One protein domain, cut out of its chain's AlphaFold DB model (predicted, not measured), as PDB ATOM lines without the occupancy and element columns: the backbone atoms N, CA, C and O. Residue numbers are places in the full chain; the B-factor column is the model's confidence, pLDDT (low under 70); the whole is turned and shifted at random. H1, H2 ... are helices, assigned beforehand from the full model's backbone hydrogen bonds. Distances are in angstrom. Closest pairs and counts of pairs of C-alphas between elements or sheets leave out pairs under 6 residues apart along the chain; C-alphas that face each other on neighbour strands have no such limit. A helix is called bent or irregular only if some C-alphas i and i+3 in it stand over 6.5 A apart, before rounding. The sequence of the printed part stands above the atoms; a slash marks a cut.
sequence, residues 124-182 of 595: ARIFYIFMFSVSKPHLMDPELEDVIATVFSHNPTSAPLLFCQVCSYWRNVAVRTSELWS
ATOM      1  N   ALA A 124      43.571  -4.328  27.920       96.62
ATOM      2  CA  ALA A 124      43.549  -5.306  29.006       96.62
ATOM      3  C   ALA A 124      44.743  -5.118  29.956       96.62
ATOM      4  O   ALA A 124      44.575  -5.099  31.176       96.62
ATOM      5  N   ARG A 125      45.947  -4.882  29.415       95.19
ATOM      6  CA  ARG A 125      47.140  -4.607  30.224       95.19
ATOM      7  C   ARG A 125      47.028  -3.299  31.003       95.19
ATOM      8  O   ARG A 125      47.442  -3.254  32.158       95.19
ATOM      9  N   ILE A 126      46.449  -2.251  30.415       94.44
ATOM     10  CA  ILE A 126      46.169  -0.991  31.119       94.44
ATOM     11  C   ILE A 126      45.189  -1.229  32.272       94.44
ATOM     12  O   ILE A 126      45.423  -0.726  33.371       94.44
ATOM     13  N   PHE A 127      44.123  -2.006  32.053       94.56
ATOM     14  CA  PHE A 127      43.165  -2.363  33.105       94.56
ATOM     15  C   PHE A 127      43.837  -3.137  34.234       94.56
ATOM     16  O   PHE A 127      43.644  -2.803  35.402       94.56
ATOM     17  N   TYR A 128      44.679  -4.107  33.883       91.06
ATOM     18  CA  TYR A 128      45.443  -4.885  34.845       91.06
ATOM     19  C   TYR A 128      46.360  -3.994  35.683       91.06
ATOM     20  O   TYR A 128      46.300  -4.013  36.907       91.06
ATOM     21  N   ILE A 129      47.166  -3.148  35.036       89.00
ATOM     22  CA  ILE A 129      48.035  -2.199  35.736       89.00
ATOM     23  C   ILE A 129      47.179  -1.296  36.626       89.00
ATOM     24  O   ILE A 129      47.496  -1.134  37.792       89.00
ATOM     25  N   PHE A 130      46.058  -0.756  36.160       87.12
ATOM     26  CA  PHE A 130      45.203   0.067  37.015       87.12
ATOM     27  C   PHE A 130      44.726  -0.667  38.281       87.12
ATOM     28  O   PHE A 130      44.741  -0.074  39.357       87.12
ATOM     29  N   MET A 131      44.326  -1.936  38.163       83.50
ATOM     30  CA  MET A 131      43.821  -2.731  39.290       83.50
ATOM     31  C   MET A 131      44.928  -3.205  40.238       83.50
ATOM     32  O   MET A 131      44.727  -3.204  41.448       83.50
ATOM     33  N   PHE A 132      46.093  -3.576  39.704       80.38
ATOM     34  CA  PHE A 132      47.134  -4.294  40.447       80.38
ATOM     35  C   PHE A 132      48.459  -3.522  40.606       80.38
ATOM     36  O   PHE A 132      49.361  -3.994  41.289       80.38
ATOM     37  N   SER A 133      48.612  -2.325  40.023       72.94
ATOM     38  CA  SER A 133      49.860  -1.534  40.127       72.94
ATOM     39  C   SER A 133      50.081  -0.863  41.476       72.94
ATOM     40  O   SER A 133      51.177  -0.362  41.722       72.94
ATOM     41  N   VAL A 134      49.063  -0.808  42.337       56.75
ATOM     42  CA  VAL A 134      49.104   0.060  43.520       56.75
ATOM     43  C   VAL A 134      49.987  -0.493  44.646       56.75
ATOM     44  O   VAL A 134      50.349   0.278  45.528       56.75
ATOM     45  N   SER A 135      50.453  -1.749  44.609       51.62
ATOM     46  CA  SER A 135      51.174  -2.298  45.769       51.62
ATOM     47  C   SER A 135      52.225  -3.328  45.393       51.62
ATOM     48  O   SER A 135      51.917  -4.359  44.801       51.62
ATOM     49  N   LYS A 136      53.474  -3.103  45.816       47.09
ATOM     50  CA  LYS A 136      54.429  -4.201  45.984       47.09
ATOM     51  C   LYS A 136      53.876  -5.104  47.101       47.09
ATOM     52  O   LYS A 136      53.777  -4.638  48.233       47.09
ATOM     53  N   PRO A 137      53.537  -6.372  46.826       44.31
ATOM     54  CA  PRO A 137      52.817  -7.240  47.762       44.31
ATOM     55  C   PRO A 137      53.626  -7.671  48.993       44.31
ATOM     56  O   PRO A 137      53.101  -8.322  49.886       44.31
ATOM     57  N   HIS A 138      54.911  -7.324  49.064       46.12
ATOM     58  CA  HIS A 138      55.777  -7.727  50.172       46.12
ATOM     59  C   HIS A 138      55.586  -6.895  51.441       46.12
ATOM     60  O   HIS A 138      56.208  -7.195  52.448       46.12
ATOM     61  N   LEU A 139      54.766  -5.852  51.405       49.34
ATOM     62  CA  LEU A 139      54.337  -5.117  52.587       49.34
ATOM     63  C   LEU A 139      52.851  -4.854  52.377       49.34
ATOM     64  O   LEU A 139      52.458  -3.768  51.955       49.34
ATOM     65  N   MET A 140      52.029  -5.889  52.547       45.25
ATOM     66  CA  MET A 140      50.591  -5.696  52.722       45.25
ATOM     67  C   MET A 140      50.423  -4.961  54.057       45.25
ATOM     68  O   MET A 140      50.278  -5.581  55.104       45.25
ATOM     69  N   ASP A 141      50.592  -3.639  54.014       49.88
ATOM     70  CA  ASP A 141      50.209  -2.718  55.079       49.88
ATOM     71  C   ASP A 141      48.718  -2.976  55.373       49.88
ATOM     72  O   ASP A 141      47.963  -3.141  54.412       49.88
ATOM     73  N   PRO A 142      48.266  -3.044  56.632       48.53
ATOM     74  CA  PRO A 142      46.842  -3.121  56.965       48.53
ATOM     75  C   PRO A 142      45.988  -2.031  56.284       48.53
ATOM     76  O   PRO A 142      44.828  -2.274  55.970       48.53
ATOM     77  N   GLU A 143      46.543  -0.867  55.912       43.59
ATOM     78  CA  GLU A 143      45.822   0.115  55.069       43.59
ATOM     79  C   GLU A 143      45.548  -0.370  53.633       43.59
ATOM     80  O   GLU A 143      44.731   0.200  52.906       43.59
ATOM     81  N   LEU A 144      46.218  -1.429  53.185       50.78
ATOM     82  CA  LEU A 144      45.918  -2.054  51.910       50.78
ATOM     83  C   LEU A 144      44.623  -2.858  51.945       50.78
ATOM     84  O   LEU A 144      44.041  -3.051  50.879       50.78
ATOM     85  N   GLU A 145      44.114  -3.240  53.118       54.59
ATOM     86  CA  GLU A 145      42.736  -3.724  53.221       54.59
ATOM     87  C   GLU A 145      41.760  -2.668  52.696       54.59
ATOM     88  O   GLU A 145      40.890  -3.004  51.897       54.59
ATOM     89  N   ASP A 146      41.971  -1.381  52.995       56.00
ATOM     90  CA  ASP A 146      41.137  -0.291  52.471       56.00
ATOM     91  C   ASP A 146      41.311  -0.096  50.955       56.00
ATOM     92  O   ASP A 146      40.358   0.207  50.224       56.00
ATOM     93  N   VAL A 147      42.525  -0.279  50.428       56.16
ATOM     94  CA  VAL A 147      42.783  -0.170  48.980       56.16
ATOM     95  C   VAL A 147      42.175  -1.353  48.227       56.16
ATOM     96  O   VAL A 147      41.488  -1.153  47.224       56.16
ATOM     97  N   ILE A 148      42.363  -2.575  48.721       62.28
ATOM     98  CA  ILE A 148      41.746  -3.781  48.169       62.28
ATOM     99  C   ILE A 148      40.225  -3.658  48.281       62.28
ATOM    100  O   ILE A 148      39.509  -3.908  47.308       62.28
ATOM    101  N   ALA A 149      39.721  -3.161  49.411       59.59
ATOM    102  CA  ALA A 149      38.302  -2.966  49.608       59.59
ATOM    103  C   ALA A 149      37.708  -1.942  48.646       59.59
ATOM    104  O   ALA A 149      36.611  -2.151  48.135       59.59
ATOM    105  N   THR A 150      38.423  -0.864  48.338       60.34
ATOM    106  CA  THR A 150      37.926   0.160  47.413       60.34
ATOM    107  C   THR A 150      38.056  -0.244  45.946       60.34
ATOM    108  O   THR A 150      37.158   0.064  45.155       60.34
ATOM    109  N   VAL A 151      39.126  -0.943  45.556       62.66
ATOM    110  CA  VAL A 151      39.370  -1.329  44.156       62.66
ATOM    111  C   VAL A 151      38.548  -2.546  43.746       62.66
ATOM    112  O   VAL A 151      38.008  -2.522  42.642       62.66
ATOM    113  N   PHE A 152      38.392  -3.542  44.626       70.69
ATOM    114  CA  PHE A 152      37.750  -4.830  44.323       70.69
ATOM    115  C   PHE A 152      36.368  -5.011  44.971       70.69
ATOM    116  O   PHE A 152      35.847  -6.129  45.010       70.69
ATOM    117  N   SER A 153      35.749  -3.937  45.480       66.44
ATOM    118  CA  SER A 153      34.346  -4.029  45.903       66.44
ATOM    119  C   SER A 153      33.434  -4.317  44.711       66.44
ATOM    120  O   SER A 153      33.659  -3.847  43.595       66.44
ATOM    121  N   HIS A 154      32.324  -5.010  44.965       65.44
ATOM    122  CA  HIS A 154      31.238  -5.226  44.001       65.44
ATOM    123  C   HIS A 154      30.458  -3.934  43.660       65.44
ATOM    124  O   HIS A 154      29.286  -3.968  43.277       65.44
ATOM    125  N   ASN A 155      31.064  -2.768  43.872       67.38
ATOM    126  CA  ASN A 155      30.477  -1.477  43.585       67.38
ATOM    127  C   ASN A 155      30.607  -1.189  42.081       67.38
ATOM    128  O   ASN A 155      31.689  -1.370  41.519       67.38
ATOM    129  N   PRO A 156      29.559  -0.683  41.404       67.06
ATOM    130  CA  PRO A 156      29.678  -0.214  40.025       67.06
ATOM    131  C   PRO A 156      30.814   0.802  39.812       67.06
ATOM    132  O   PRO A 156      31.307   0.921  38.694       67.06
ATOM    133  N   THR A 157      31.245   1.529  40.846       75.06
ATOM    134  CA  THR A 157      32.352   2.494  40.758       75.06
ATOM    135  C   THR A 157      33.739   1.869  40.921       75.06
ATOM    136  O   THR A 157      34.737   2.583  40.830       75.06
ATOM    137  N   SER A 158      33.808   0.567  41.186       82.38
ATOM    138  CA  SER A 158      35.037  -0.187  41.427       82.38
ATOM    139  C   SER A 158      35.360  -1.083  40.234       82.38
ATOM    140  O   SER A 158      34.490  -1.450  39.441       82.38
ATOM    141  N   ALA A 159      36.641  -1.376  40.037       82.56
ATOM    142  CA  ALA A 159      37.066  -2.242  38.949       82.56
ATOM    143  C   ALA A 159      36.761  -3.713  39.307       82.56
ATOM    144  O   ALA A 159      36.757  -4.061  40.484       82.56
ATOM    145  N   PRO A 160      36.462  -4.587  38.329       91.06
ATOM    146  CA  PRO A 160      36.428  -4.353  36.882       91.06
ATOM    147  C   PRO A 160      35.097  -3.765  36.362       91.06
ATOM    148  O   PRO A 160      34.978  -3.447  35.175       91.06
ATOM    149  N   LEU A 161      34.085  -3.578  37.221       91.81
ATOM    150  CA  LEU A 161      32.756  -3.086  36.825       91.81
ATOM    151  C   LEU A 161      32.782  -1.655  36.272       91.81
ATOM    152  O   LEU A 161      32.032  -1.350  35.342       91.81
ATOM    153  N   LEU A 162      33.682  -0.809  36.776       92.31
ATOM    154  CA  LEU A 162      33.910   0.541  36.265       92.31
ATOM    155  C   LEU A 162      34.276   0.524  34.771       92.31
ATOM    156  O   LEU A 162      33.733   1.306  33.991       92.31
ATOM    157  N   PHE A 163      35.141  -0.401  34.340       94.25
ATOM    158  CA  PHE A 163      35.532  -0.521  32.931       94.25
ATOM    159  C   PHE A 163      34.348  -0.921  32.046       94.25
ATOM    160  O   PHE A 163      34.202  -0.427  30.927       94.25
ATOM    161  N   CYS A 164      33.447  -1.748  32.580       95.50
ATOM    162  CA  CYS A 164      32.245  -2.200  31.883       95.50
ATOM    163  C   CYS A 164      31.229  -1.077  31.597       95.50
ATOM    164  O   CYS A 164      30.297  -1.281  30.808       95.50
ATOM    165  N   GLN A 165      31.384   0.091  32.225       94.62
ATOM    166  CA  GLN A 165      30.477   1.234  32.082       94.62
ATOM    167  C   GLN A 165      30.967   2.290  31.088       94.62
ATOM    168  O   GLN A 165      30.192   3.170  30.732       94.62
ATOM    169  N   VAL A 166      32.214   2.209  30.614       94.50
ATOM    170  CA  VAL A 166      32.800   3.251  29.754       94.50
ATOM    171  C   VAL A 166      32.249   3.190  28.328       94.50
ATOM    172  O   VAL A 166      31.656   4.149  27.844       94.50
ATOM    173  N   CYS A 167      32.437   2.064  27.641       95.00
ATOM    174  CA  CYS A 167      31.866   1.804  26.320       95.00
ATOM    175  C   CYS A 167      31.743   0.289  26.082       95.00
ATOM    176  O   CYS A 167      32.244  -0.516  26.874       95.00
ATOM    177  N   SER A 168      31.083  -0.118  24.995       96.25
ATOM    178  CA  SER A 168      30.913  -1.537  24.640       96.25
ATOM    179  C   SER A 168      32.246  -2.260  24.432       96.25
ATOM    180  O   SER A 168      32.397  -3.388  24.896       96.25
ATOM    181  N   TYR A 169      33.225  -1.601  23.803       96.69
ATOM    182  CA  TYR A 169      34.560  -2.160  23.593       96.69
ATOM    183  C   TYR A 169      35.264  -2.447  24.925       96.69
ATOM    184  O   TYR A 169      35.658  -3.581  25.179       96.69
ATOM    185  N   TRP A 170      35.312  -1.467  25.834       97.00
ATOM    186  CA  TRP A 170      35.924  -1.628  27.161       97.00
ATOM    187  C   TRP A 170      35.240  -2.706  27.993       97.00
ATOM    188  O   TRP A 170      35.911  -3.479  28.671       97.00
ATOM    189  N   ARG A 171      33.908  -2.800  27.914       97.00
ATOM    190  CA  ARG A 171      33.160  -3.886  28.548       97.00
ATOM    191  C   ARG A 171      33.579  -5.245  28.012       97.00
ATOM    192  O   ARG A 171      33.791  -6.151  28.808       97.00
ATOM    193  N   ASN A 172      33.698  -5.385  26.695       97.62
ATOM    194  CA  ASN A 172      34.130  -6.631  26.075       97.62
ATOM    195  C   ASN A 172      35.548  -7.005  26.534       97.62
ATOM    196  O   ASN A 172      35.766  -8.124  26.989       97.62
ATOM    197  N   VAL A 173      36.477  -6.041  26.526       97.62
ATOM    198  CA  VAL A 173      37.840  -6.234  27.043       97.62
ATOM    199  C   VAL A 173      37.821  -6.677  28.504       97.62
ATOM    200  O   VAL A 173      38.404  -7.703  28.843       97.62
ATOM    201  N   ALA A 174      37.096  -5.962  29.366       96.75
ATOM    202  CA  ALA A 174      37.039  -6.271  30.789       96.75
ATOM    203  C   ALA A 174      36.418  -7.647  31.067       96.75
ATOM    204  O   ALA A 174      36.953  -8.407  31.865       96.75
ATOM    205  N   VAL A 175      35.311  -7.998  30.404       97.00
ATOM    206  CA  VAL A 175      34.616  -9.284  30.596       97.00
ATOM    207  C   VAL A 175      35.435 -10.463  30.068       97.00
ATOM    208  O   VAL A 175      35.394 -11.524  30.680       97.00
ATOM    209  N   ARG A 176      36.182 -10.291  28.970       97.50
ATOM    210  CA  ARG A 176      37.016 -11.351  28.373       97.50
ATOM    211  C   ARG A 176      38.391 -11.511  29.019       97.50
ATOM    212  O   ARG A 176      39.106 -12.440  28.667       97.50
ATOM    213  N   THR A 177      38.781 -10.617  29.922       97.69
ATOM    214  CA  THR A 177      40.070 -10.702  30.622       97.69
ATOM    215  C   THR A 177      39.848 -11.316  32.000       97.69
ATOM    216  O   THR A 177      39.615 -10.596  32.972       97.69
ATOM    217  N   SER A 178      39.889 -12.647  32.087       97.69
ATOM    218  CA  SER A 178      39.539 -13.400  33.301       97.69
ATOM    219  C   SER A 178      40.412 -13.062  34.517       97.69
ATOM    220  O   SER A 178      39.906 -13.029  35.638       97.69
ATOM    221  N   GLU A 179      41.671 -12.669  34.310       95.56
ATOM    222  CA  GLU A 179      42.566 -12.178  35.369       95.56
ATOM    223  C   GLU A 179      42.022 -10.934  36.105       95.56
ATOM    224  O   GLU A 179      42.220 -10.786  37.306       95.56
ATOM    225  N   LEU A 180      41.247 -10.059  35.447       95.00
ATOM    226  CA  LEU A 180      40.630  -8.901  36.123       95.00
ATOM    227  C   LEU A 180      39.530  -9.306  37.116       95.00
ATOM    228  O   LEU A 180      39.144  -8.511  37.971       95.00
ATOM    229  N   TRP A 181      39.017 -10.532  36.994       95.94
ATOM    230  CA  TRP A 181      38.001 -11.118  37.867       95.94
ATOM    231  C   TRP A 181      38.610 -12.091  38.879       95.94
ATOM    232  O   TRP A 181      37.882 -12.700  39.653       95.94
ATOM    233  N   SER A 182      39.932 -12.268  38.915       95.44
ATOM    234  CA  SER A 182      40.561 -13.194  39.862       95.44
ATOM    235  C   SER A 182      40.758 -12.597  41.261       95.44
ATOM    236  O   SER A 182      41.138 -13.316  42.183       95.44
TER     237      SER A 182
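What this domain is: This is residues 124 to 182 of the 595 residues of an uncharacterized protein of Panaeolus cyanescens (UniProt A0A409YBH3). Four short helices are strung along an elongated loop of chain: from H1 the chain runs out to a far turn, of which residues 136 to 143 stand free, and comes back through H2 and a long link to H3 at the other end of the length, after which H4 folds back and packs on H1. H3 meets H1 in a corner at their ends, while H2, next to the turn, is near H1 but touches no helix. The printed part has 59 residues with four named helices in the order H1, H2, H3, H4 and no named strand, and its class is all helix. It is compact, with a radius of gyration of the C-alphas of 11.9 A, yet elongated in outline, with spans of 36 by 21 by 15 A.

Where its parts are: H1 is residues 124 to 132, from Ala 124 to Phe 132, and measures 12.0 A from first to last C-alpha; it begins with C-alpha 124 at (43.549, -5.306, 29.006). Residues 133 to 142 follow, with a three-residue helical run at 137 to 139 that bears no name. H2 is residues 143 to 151, from Glu 143 to Val 151, with a length of 12.8 A and C-alpha 143 at (45.822, 0.115, 55.069). Residues 152 to 167 then hold no named element, though residues 163 to 165 form another short helical run. H3 is residues 168 to 176, from Ser 168 to Arg 176, and measures 12.1 A. After Thr 177, H4 is residues 178 to 181, from Ser 178 to Trp 181, with a length of 5.3 A, and C-alpha 181 is at (38.001, -11.118, 37.867). H1, H2 and H3 are the longest helices, with 9 residues each, and no helix is bent or irregular.

How they stand to each other: H1 and H4 touch, with 4 pairs of C-alphas within 8 A; the closest C-alphas are those of Tyr 128 and Leu 180, 6.4 A apart. H1 and H3 only just touch, with 3 pairs of C-alphas within 8 A, and they touch only at their ends. Their closest C-alphas are those of Ala 124 and Val 173, 6.1 A apart. Their lines stand at a steep tilt of 67 degrees, only just short of about perpendicular, and they run the same way. H3 and H4 are close but not clearly touching; their closest C-alphas are those of Ala 174 and Leu 180, 6.9 A apart. H1 and H2 are close but not clearly touching, with the C-alphas of Met 131 and Val 151 the closest, 6.7 A apart. They run opposite ways at a shallow tilt of 35.0 degrees, only just short of steep, and their centres are 16.1 A apart. H2 is apart from H3 and from H4. In H1, H2 and H3 every pair of O i and N i+4 is within hydrogen-bond range; H4, with 4 residues, is too short for such a pair, and its one pair of O i and N i+3 is within range.

The domain as a whole: The two C-alphas farthest apart are those of Leu 139 and Ser 168, at 36.6 A, while the first and last printed C-alphas, of Ala 124 and Ser 182, are 13.7 A apart. Without residues 136 to 143, of which 143 belongs to H2, the body has 51 residues and spans 31 by 20 by 15 A, with a radius of gyration of 10.4 A. The link from H1 to H2 is short, with 10 residues; the link from H2 to H3 is long, with 16 residues; the link from H3 to H4 is tight, with 1 residue. The printed part has no cut. The mean pLDDT of the printed part is 78.1, and 22 residues are under 70: residues 134 to 151, which include H2 with a mean of 56, and residues 153 to 156. H3 has a mean pLDDT of 97.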